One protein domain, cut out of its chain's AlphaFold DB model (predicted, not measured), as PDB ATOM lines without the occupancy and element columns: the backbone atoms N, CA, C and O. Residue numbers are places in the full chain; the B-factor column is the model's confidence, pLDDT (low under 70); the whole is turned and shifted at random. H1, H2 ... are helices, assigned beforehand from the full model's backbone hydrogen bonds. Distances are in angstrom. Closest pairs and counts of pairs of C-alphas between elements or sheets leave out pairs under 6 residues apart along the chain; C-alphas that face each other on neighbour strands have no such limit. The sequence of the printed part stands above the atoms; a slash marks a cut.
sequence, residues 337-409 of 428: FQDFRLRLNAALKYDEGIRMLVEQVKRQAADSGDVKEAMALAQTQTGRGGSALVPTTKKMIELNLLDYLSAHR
ATOM      1  N   PHE A 337     204.337 161.267 191.000       95.44
ATOM      2  CA  PHE A 337     205.238 162.224 191.644       95.44
ATOM      3  C   PHE A 337     205.547 163.421 190.737       95.44
ATOM      4  O   PHE A 337     205.603 164.563 191.200       95.44
ATOM      5  N   GLN A 338     205.685 163.186 189.430       92.06
ATOM      6  CA  GLN A 338     205.930 164.254 188.464       92.06
ATOM      7  C   GLN A 338     204.750 165.236 188.386       92.06
ATOM      8  O   GLN A 338     204.959 166.451 188.421       92.06
ATOM      9  N   ASP A 339     203.515 164.730 188.376       92.88
ATOM     10  CA  ASP A 339     202.299 165.553 188.395       92.88
ATOM     11  C   ASP A 339     202.214 166.392 189.678       92.88
ATOM     12  O   ASP A 339     201.884 167.581 189.647       92.88
ATOM     13  N   PHE A 340     202.555 165.792 190.826       95.12
ATOM     14  CA  PHE A 340     202.684 166.505 192.095       95.12
ATOM     15  C   PHE A 340     203.717 167.637 192.008       95.12
ATOM     16  O   PHE A 340     203.392 168.776 192.351       95.12
ATOM     17  N   ARG A 341     204.925 167.371 191.495       94.81
ATOM     18  CA  ARG A 341     205.975 168.391 191.332       94.81
ATOM     19  C   ARG A 341     205.528 169.535 190.435       94.81
ATOM     20  O   ARG A 341     205.808 170.691 190.749       94.81
ATOM     21  N   LEU A 342     204.867 169.246 189.316       92.88
ATOM     22  CA  LEU A 342     204.386 170.279 188.396       92.88
ATOM     23  C   LEU A 342     203.354 171.186 189.074       92.88
ATOM     24  O   LEU A 342     203.481 172.410 188.999       92.88
ATOM     25  N   ARG A 343     202.392 170.605 189.801       94.50
ATOM     26  CA  ARG A 343     201.402 171.366 190.578       94.50
ATOM     27  C   ARG A 343     202.047 172.183 191.695       94.50
ATOM     28  O   ARG A 343     201.747 173.367 191.820       94.50
ATOM     29  N   LEU A 344     202.964 171.586 192.459       94.56
ATOM     30  CA  LEU A 344     203.670 172.268 193.544       94.56
ATOM     31  C   LEU A 344     204.487 173.452 193.013       94.56
ATOM     32  O   LEU A 344     204.377 174.561 193.527       94.56
ATOM     33  N   ASN A 345     205.255 173.254 191.938       92.69
ATOM     34  CA  ASN A 345     206.015 174.334 191.306       92.69
ATOM     35  C   ASN A 345     205.102 175.433 190.747       92.69
ATOM     36  O   ASN A 345     205.460 176.608 190.807       92.69
ATOM     37  N   ALA A 346     203.928 175.087 190.209       93.38
ATOM     38  CA  ALA A 346     202.952 176.079 189.770       93.38
ATOM     39  C   ALA A 346     202.419 176.911 190.947       93.38
ATOM     40  O   ALA A 346     202.357 178.132 190.832       93.38
ATOM     41  N   ALA A 347     202.114 176.281 192.085       92.12
ATOM     42  CA  ALA A 347     201.683 176.976 193.297       92.12
ATOM     43  C   ALA A 347     202.786 177.891 193.866       92.12
ATOM     44  O   ALA A 347     202.536 179.063 194.148       92.12
ATOM     45  N   LEU A 348     204.029 177.398 193.950       91.62
ATOM     46  CA  LEU A 348     205.175 178.142 194.492       91.62
ATOM     47  C   LEU A 348     205.516 179.412 193.694       91.62
ATOM     48  O   LEU A 348     206.049 180.359 194.263       91.62
ATOM     49  N   LYS A 349     205.177 179.490 192.399       90.19
ATOM     50  CA  LYS A 349     205.373 180.713 191.589       90.19
ATOM     51  C   LYS A 349     204.562 181.915 192.083       90.19
ATOM     52  O   LYS A 349     204.929 183.061 191.802       90.19
ATOM     53  N   TYR A 350     203.455 181.663 192.773       91.25
ATOM     54  CA  TYR A 350     202.562 182.696 193.298       91.25
ATOM     55  C   TYR A 350     202.720 182.905 194.807       91.25
ATOM     56  O   TYR A 350     202.159 183.860 195.335       91.25
ATOM     57  N   ASP A 351     203.506 182.067 195.485       93.31
ATOM     58  CA  ASP A 351     203.809 182.217 196.906       93.31
ATOM     59  C   ASP A 351     204.695 183.447 197.156       93.31
ATOM     60  O   ASP A 351     205.742 183.623 196.529       93.31
ATOM     61  N   GLU A 352     204.277 184.317 198.075       90.75
ATOM     62  CA  GLU A 352     204.968 185.577 198.359       90.75
ATOM     63  C   GLU A 352     206.367 185.353 198.951       90.75
ATOM     64  O   GLU A 352     207.320 186.017 198.538       90.75
ATOM     65  N   GLY A 353     206.518 184.372 199.849       89.94
ATOM     66  CA  GLY A 353     207.796 184.039 200.477       89.94
ATOM     67  C   GLY A 353     208.831 183.576 199.454       89.94
ATOM     68  O   GLY A 353     209.957 184.077 199.430       89.94
ATOM     69  N   ILE A 354     208.431 182.683 198.544       91.75
ATOM     70  CA  ILE A 354     209.292 182.232 197.445       91.75
ATOM     71  C   ILE A 354     209.592 183.361 196.462       91.75
ATOM     72  O   ILE A 354     210.738 183.500 196.040       91.75
ATOM     73  N   ARG A 355     208.609 184.195 196.098       92.81
ATOM     74  CA  ARG A 355     208.842 185.325 195.181       92.81
ATOM     75  C   ARG A 355     209.879 186.299 195.731       92.81
ATOM     76  O   ARG A 355     210.755 186.719 194.981       92.81
ATOM     77  N   MET A 356     209.800 186.622 197.021       91.38
ATOM     78  CA  MET A 356     210.773 187.488 197.688       91.38
ATOM     79  C   MET A 356     212.172 186.865 197.711       91.38
ATOM     80  O   MET A 356     213.141 187.547 197.383       91.38
ATOM     81  N   LEU A 357     212.276 185.571 198.024       90.81
ATOM     82  CA  LEU A 357     213.544 184.835 198.004       90.81
ATOM     83  C   LEU A 357     214.160 184.820 196.599       90.81
ATOM     84  O   LEU A 357     215.324 185.168 196.419       90.81
ATOM     85  N   VAL A 358     213.373 184.474 195.578       91.38
ATOM     86  CA  VAL A 358     213.830 184.432 194.180       91.38
ATOM     87  C   VAL A 358     214.287 185.811 193.705       91.38
ATOM     88  O   VAL A 358     215.292 185.911 193.007       91.38
ATOM     89  N   GLU A 359     213.576 186.874 194.074       91.94
ATOM     90  CA  GLU A 359     213.956 188.247 193.737       91.94
ATOM     91  C   GLU A 359     215.287 188.649 194.394       91.94
ATOM     92  O   GLU A 359     216.135 189.252 193.739       91.94
ATOM     93  N   GLN A 360     215.521 188.267 195.652       89.88
ATOM     94  CA  GLN A 360     216.799 188.508 196.333       89.88
ATOM     95  C   GLN A 360     217.955 187.745 195.679       89.88
ATOM     96  O   GLN A 360     219.004 188.331 195.421       89.88
ATOM     97  N   VAL A 361     217.750 186.469 195.341       90.94
ATOM     98  CA  VAL A 361     218.751 185.650 194.639       90.94
ATOM     99  C   VAL A 361     219.068 186.231 193.257       90.94
ATOM    100  O   VAL A 361     220.232 186.298 192.870       90.94
ATOM    101  N   LYS A 362     218.055 186.711 192.524       90.31
ATOM    102  CA  LYS A 362     218.250 187.377 191.226       90.31
ATOM    103  C   LYS A 362     219.040 188.673 191.343       90.31
ATOM    104  O   LYS A 362     219.897 188.918 190.500       90.31
ATOM    105  N   ARG A 363     218.764 189.490 192.365       90.94
ATOM    106  CA  ARG A 363     219.529 190.716 192.631       90.94
ATOM    107  C   ARG A 363     220.981 190.395 192.954       90.94
ATOM    108  O   ARG A 363     221.857 190.947 192.310       90.94
ATOM    109  N   GLN A 364     221.224 189.419 193.831       88.81
ATOM    110  CA  GLN A 364     222.584 188.973 194.138       88.81
ATOM    111  C   GLN A 364     223.326 188.510 192.880       88.81
ATOM    112  O   GLN A 364     224.460 188.915 192.663       88.81
ATOM    113  N   ALA A 365     222.681 187.709 192.026       89.31
ATOM    114  CA  ALA A 365     223.285 187.250 190.776       89.31
ATOM    115  C   ALA A 365     223.592 188.404 189.804       89.31
ATOM    116  O   ALA A 365     224.590 188.350 189.090       89.31
ATOM    117  N   ALA A 366     222.743 189.438 189.762       89.44
ATOM    118  CA  ALA A 366     222.959 190.621 188.932       89.44
ATOM    119  C   ALA A 366     224.086 191.519 189.469       89.44
ATOM    120  O   ALA A 366     224.843 192.072 188.675       89.44
ATOM    121  N   ASP A 367     224.203 191.633 190.793       89.62
ATOM    122  CA  ASP A 367     225.177 192.500 191.458       89.62
ATOM    123  C   ASP A 367     226.580 191.871 191.503       89.62
ATOM    124  O   ASP A 367     227.567 192.564 191.255       89.62
ATOM    125  N   SER A 368     226.693 190.569 191.800       85.88
ATOM    126  CA  SER A 368     227.992 189.884 191.886       85.88
ATOM    127  C   SER A 368     228.480 189.320 190.552       85.88
ATOM    128  O   SER A 368     229.680 189.124 190.368       85.88
ATOM    129  N   GLY A 369     227.567 189.022 189.621       83.75
ATOM    130  CA  GLY A 369     227.877 188.289 188.391       83.75
ATOM    131  C   GLY A 369     228.287 186.825 188.618       83.75
ATOM    132  O   GLY A 369     228.557 186.120 187.645       83.75
ATOM    133  N   ASP A 370     228.315 186.351 189.871       83.94
ATOM    134  CA  ASP A 370     228.655 184.976 190.236       83.94
ATOM    135  C   ASP A 370     227.405 184.196 190.662       83.94
ATOM    136  O   ASP A 370     226.811 184.398 191.728       83.94
ATOM    137  N   VAL A 371     227.027 183.238 189.817       82.69
ATOM    138  CA  VAL A 371     225.893 182.337 190.045       82.69
ATOM    139  C   VAL A 371     226.105 181.476 191.295       82.69
ATOM    140  O   VAL A 371     225.136 181.154 191.981       82.69
ATOM    141  N   LYS A 372     227.350 181.128 191.644       83.81
ATOM    142  CA  LYS A 372     227.637 180.288 192.817       83.81
ATOM    143  C   LYS A 372     227.327 181.011 194.121       83.81
ATOM    144  O   LYS A 372     226.759 180.398 195.024       83.81
ATOM    145  N   GLU A 373     227.636 182.302 194.211       84.88
ATOM    146  CA  GLU A 373     227.294 183.119 195.381       84.88
ATOM    147  C   GLU A 373     225.780 183.267 195.539       84.88
ATOM    148  O   GLU A 373     225.243 183.087 196.635       84.88
ATOM    149  N   ALA A 374     225.071 183.521 194.435       86.56
ATOM    150  CA  ALA A 374     223.614 183.596 194.436       86.56
ATOM    151  C   ALA A 374     222.971 182.268 194.881       86.56
ATOM    152  O   ALA A 374     222.008 182.264 195.652       86.56
ATOM    153  N   MET A 375     223.535 181.130 194.466       86.06
ATOM    154  CA  MET A 375     223.079 179.808 194.904       86.06
ATOM    155  C   MET A 375     223.388 179.525 196.378       86.06
ATOM    156  O   MET A 375     222.542 178.969 197.079       86.06
ATOM    157  N   ALA A 376     224.549 179.944 196.882       86.19
ATOM    158  CA  ALA A 376     224.876 179.828 198.304       86.19
ATOM    159  C   ALA A 376     223.914 180.656 199.178       86.19
ATOM    160  O   ALA A 376     223.465 180.190 200.232       86.19
ATOM    161  N   LEU A 377     223.531 181.851 198.713       88.38
ATOM    162  CA  LEU A 377     222.496 182.669 199.347       88.38
ATOM    163  C   LEU A 377     221.146 181.938 199.361       88.38
ATOM    164  O   LEU A 377     220.524 181.831 200.418       88.38
ATOM    165  N   ALA A 378     220.721 181.386 198.219       87.62
ATOM    166  CA  ALA A 378     219.476 180.626 198.116       87.62
ATOM    167  C   ALA A 378     219.451 179.442 199.097       87.62
ATOM    168  O   ALA A 378     218.461 179.229 199.799       87.62
ATOM    169  N   GLN A 379     220.553 178.700 199.204       86.12
ATOM    170  CA  GLN A 379     220.671 177.564 200.117       86.12
ATOM    171  C   GLN A 379     220.635 177.995 201.591       86.12
ATOM    172  O   GLN A 379     220.008 177.333 202.417       86.12
ATOM    173  N   THR A 380     221.247 179.134 201.919       88.38
ATOM    174  CA  THR A 380     221.224 179.699 203.277       88.38
ATOM    175  C   THR A 380     219.816 180.149 203.676       88.38
ATOM    176  O   THR A 380     219.371 179.869 204.786       88.38
ATOM    177  N   GLN A 381     219.097 180.809 202.766       87.19
ATOM    178  CA  GLN A 381     217.748 181.323 203.027       87.19
ATOM    179  C   GLN A 381     216.667 180.240 203.024       87.19
ATOM    180  O   GLN A 381     215.674 180.360 203.736       87.19
ATOM    181  N   THR A 382     216.837 179.180 202.236       87.38
ATOM    182  CA  THR A 382     215.920 178.029 202.259       87.38
ATOM    183  C   THR A 382     216.199 177.110 203.447       87.38
ATOM    184  O   THR A 382     215.263 176.602 204.069       87.38
ATOM    185  N   GLY A 383     217.469 176.936 203.815       85.38
ATOM    186  CA  GLY A 383     217.896 176.012 204.860       85.38
ATOM    187  C   GLY A 383     217.707 174.544 204.460       85.38
ATOM    188  O   GLY A 383     216.987 174.202 203.518       85.38
ATOM    189  N   ARG A 384     218.350 173.630 205.197       85.38
ATOM    190  CA  ARG A 384     218.238 172.183 204.938       85.38
ATOM    191  C   ARG A 384     216.773 171.743 205.016       85.38
ATOM    192  O   ARG A 384     216.128 171.928 206.045       85.38
ATOM    193  N   GLY A 385     216.265 171.149 203.938       81.50
ATOM    194  CA  GLY A 385     214.883 170.673 203.850       81.50
ATOM    195  C   GLY A 385     213.836 171.788 203.933       81.50
ATOM    196  O   GLY A 385     212.715 171.529 204.360       81.50
ATOM    197  N   GLY A 386     214.196 173.032 203.592       85.31
ATOM    198  CA  GLY A 386     213.283 174.171 203.698       85.31
ATOM    199  C   GLY A 386     213.079 174.668 205.135       85.31
ATOM    200  O   GLY A 386     212.065 175.297 205.429       85.31
ATOM    201  N   SER A 387     213.996 174.358 206.057       87.94
ATOM    202  CA  SER A 387     213.865 174.698 207.479       87.94
ATOM    203  C   SER A 387     213.874 176.198 207.780       87.94
ATOM    204  O   SER A 387     213.304 176.597 208.795       87.94
ATOM    205  N   ALA A 388     214.487 177.011 206.916       90.69
ATOM    206  CA  ALA A 388     214.557 178.466 207.052       90.69
ATOM    207  C   ALA A 388     213.483 179.200 206.227       90.69
ATOM    208  O   ALA A 388     213.381 180.425 206.302       90.69
ATOM    209  N   LEU A 389     212.646 178.465 205.481       91.38
ATOM    210  CA  LEU A 389     211.499 179.046 204.788       91.38
ATOM    211  C   LEU A 389     210.504 179.643 205.785       91.38
ATOM    212  O   LEU A 389     210.310 179.138 206.895       91.38
ATOM    213  N   VAL A 390     209.810 180.693 205.347       92.12
ATOM    214  CA  VAL A 390     208.755 181.304 206.156       92.12
ATOM    215  C   VAL A 390     207.666 180.267 206.493       92.12
ATOM    216  O   VAL A 390     207.327 179.429 205.647       92.12
ATOM    217  N   PRO A 391     207.086 180.299 207.711       92.44
ATOM    218  CA  PRO A 391     206.167 179.253 208.173       92.44
ATOM    219  C   PRO A 391     204.956 179.016 207.261       92.44
ATOM    220  O   PRO A 391     204.479 177.889 207.147       92.44
ATOM    221  N   THR A 392     204.462 180.064 206.597       92.56
ATOM    222  CA  THR A 392     203.338 179.996 205.652       92.56
ATOM    223  C   THR A 392     203.683 179.173 204.411       92.56
ATOM    224  O   THR A 392     202.952 178.239 204.083       92.56
ATOM    225  N   THR A 393     204.822 179.453 203.775       92.88
ATOM    226  CA  THR A 393     205.331 178.705 202.615       92.88
ATOM    227  C   THR A 393     205.605 177.250 202.984       92.88
ATOM    228  O   THR A 393     205.191 176.341 202.266       92.88
ATOM    229  N   LYS A 394     206.244 177.010 204.137       92.81
ATOM    230  CA  LYS A 394     206.509 175.652 204.629       92.81
ATOM    231  C   LYS A 394     205.213 174.858 204.792       92.81
ATOM    232  O   LYS A 394     205.100 173.761 204.252       92.81
ATOM    233  N   LYS A 395     204.208 175.444 205.449       91.88
ATOM    234  CA  LYS A 395     202.893 174.818 205.627       91.88
ATOM    235  C   LYS A 395     202.205 174.526 204.292       91.88
ATOM    236  O   LYS A 395     201.563 173.491 204.154       91.88
ATOM    237  N   MET A 396     202.339 175.406 203.298       93.81
ATOM    238  CA  MET A 396     201.784 175.177 201.960       93.81
ATOM    239  C   MET A 396     202.436 173.974 201.263       93.81
ATOM    240  O   MET A 396     201.723 173.130 200.715       93.81
ATOM    241  N   ILE A 397     203.766 173.859 201.327       93.88
ATOM    242  CA  ILE A 397     204.504 172.708 200.783       93.88
ATOM    243  C   ILE A 397     204.090 171.420 201.506       93.88
ATOM    244  O   ILE A 397     203.790 170.421 200.854       93.88
ATOM    245  N   GLU A 398     204.025 171.455 202.840       92.62
ATOM    246  CA  GLU A 398     203.609 170.320 203.672       92.62
ATOM    247  C   GLU A 398     202.196 169.840 203.327       92.62
ATOM    248  O   GLU A 398     201.994 168.642 203.146       92.62
ATOM    249  N   LEU A 399     201.230 170.750 203.180       92.56
ATOM    250  CA  LEU A 399     199.855 170.397 202.815       92.56
ATOM    251  C   LEU A 399     199.784 169.735 201.434       92.56
ATOM    252  O   LEU A 399     199.183 168.675 201.305       92.56
ATOM    253  N   ASN A 400     200.465 170.291 200.426       94.31
ATOM    254  CA  ASN A 400     200.497 169.688 199.090       94.31
ATOM    255  C   ASN A 400     201.134 168.288 199.099       94.31
ATOM    256  O   ASN A 400     200.698 167.404 198.359       94.31
ATOM    257  N   LEU A 401     202.171 168.084 199.920       93.69
ATOM    258  CA  LEU A 401     202.796 166.776 200.089       93.69
ATOM    259  C   LEU A 401     201.850 165.794 200.793       93.69
ATOM    260  O   LEU A 401     201.726 164.653 200.353       93.69
ATOM    261  N   LEU A 402     201.154 166.220 201.850       93.75
ATOM    262  CA  LEU A 402     200.167 165.391 202.548       93.75
ATOM    263  C   LEU A 402     198.986 165.019 201.642       93.75
ATOM    264  O   LEU A 402     198.544 163.872 201.672       93.75
ATOM    265  N   ASP A 403     198.516 165.935 200.798       93.56
ATOM    266  CA  ASP A 403     197.476 165.661 199.801       93.56
ATOM    267  C   ASP A 403     197.942 164.596 198.801       93.56
ATOM    268  O   ASP A 403     197.220 163.646 198.505       93.56
ATOM    269  N   TYR A 404     199.185 164.704 198.325       95.00
ATOM    270  CA  TYR A 404     199.780 163.697 197.451       95.00
ATOM    271  C   TYR A 404     199.882 162.325 198.129       95.00
ATOM    272  O   TYR A 404     199.450 161.326 197.557       95.00
ATOM    273  N   LEU A 405     200.419 162.263 199.348       94.88
ATOM    274  CA  LEU A 405     200.590 161.003 200.068       94.88
ATOM    275  C   LEU A 405     199.244 160.371 200.453       94.88
ATOM    276  O   LEU A 405     199.090 159.154 200.376       94.88
ATOM    277  N   SER A 406     198.257 161.180 200.844       93.00
ATOM    278  CA  SER A 406     196.923 160.695 201.218       93.00
ATOM    279  C   SER A 406     196.141 160.149 200.025       93.00
ATOM    280  O   SER A 406     195.504 159.105 200.162       93.00
ATOM    281  N   ALA A 407     196.250 160.780 198.852       93.50
ATOM    282  CA  ALA A 407     195.628 160.302 197.617       93.50
ATOM    283  C   ALA A 407     196.174 158.941 197.144       93.50
ATOM    284  O   ALA A 407     195.475 158.221 196.438       93.50
ATOM    285  N   HIS A 408     197.396 158.574 197.552       93.50
ATOM    286  CA  HIS A 408     198.081 157.347 197.124       93.50
ATOM    287  C   HIS A 408     198.436 156.429 198.303       93.50
ATOM    288  O   HIS A 408     199.401 155.664 198.248       93.50
ATOM    289  N   ARG A 409     197.661 156.494 199.393       91.38
ATOM    290  CA  ARG A 409     197.947 155.780 200.649       91.38
ATOM    291  C   ARG A 409     198.039 154.260 200.491       91.38
ATOM    292  O   ARG A 409     198.772 153.628 201.246       91.38
TER     293      ARG A 409
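AT A GLANCE: This is residues 337 to 409 of the 428 residues of an uncharacterized protein of Aphanomyces euteiches (UniProt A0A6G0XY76). Picture two pairs of helices set end to end at an angle, as a wide, loose V: the first and last helices, H1 and H4, lie side by side over part of their length in one arm, and the helical hairpin of H2 and H3 makes the other. The chain goes out from H1 into H2, folds back through H3 and returns by an eight-residue link to H4, and the two arms join near the links between H1 and H2 and between H3 and H4. You will find 73 printed residues with four named helices, in the order H1, H2, H3, H4, and no named strand; the class is all helix. The whole is loose, with a radius of gyration of the C-alphas of 14.0 A, and its C-alphas span 46 by 21 by 19 A.

IN THESE COORDINATES: Find C-alpha 337 at (205.238, 162.224, 191.644); here H1 begins, and it runs through residues 337 to 348, 16.2 A from first to last C-alpha. After residues 349 to 351, look for C-alpha 352 at (204.968, 185.577, 198.359), from which H2, residues 352 to 368, runs 24.3 A. H3 takes residues 371 to 382 and measures 16.3 A. Go on to residue 391, where H4 begins; it holds residues 391 to 407, is 24.1 A long and ends at C-alpha 407, at (195.628, 160.302, 197.617).

HOW THE PARTS SIT: Start with H1, which touches H4 with residues 340 to 344 alone, while H4 touches it with residues 397 to 404 alone. Their closest C-alphas, those of Phe 340 and Tyr 404, are 6.7 A apart, and the two helices run opposite ways at a shallow tilt of 27 degrees. H1 and H2 are close but not clearly touching, about perpendicular at 81 degrees, with the C-alphas of Leu 348 and Ile 354 closest at 6.5 A. Next look at H2 and H3, a helical hairpin: they touch, with the C-alphas of Ala 365 and Ala 374 closest at 5.2 A, and run opposite ways at a shallow tilt of 27 degrees. H2 and H4 only just touch, and only at their ends, with 3 pairs of C-alphas within 8 A, the closest those of Gly 353 and Thr 393 at 6.3 A; they run opposite ways at a steep tilt of 62 degrees. H3 is apart from both H1 and H4. In H1, H2, H3 and H4 every O i to N i+4 pair is within hydrogen-bond range.

THE WHOLE: Look for the two C-alphas farthest apart, those of Asp 367 and Arg 409, at 46.6 A; the outline is a rod. The first and last printed C-alphas, of Phe 337 and Arg 409, are 13.3 A apart. The links from H1 to H2 and from H2 to H3 are tight, the link from H3 to H4 is short, and no link is long. The printed part has no cut. In the B-factor column of this model the mean pLDDT of the printed part is 90.5, and no printed residue is under 70.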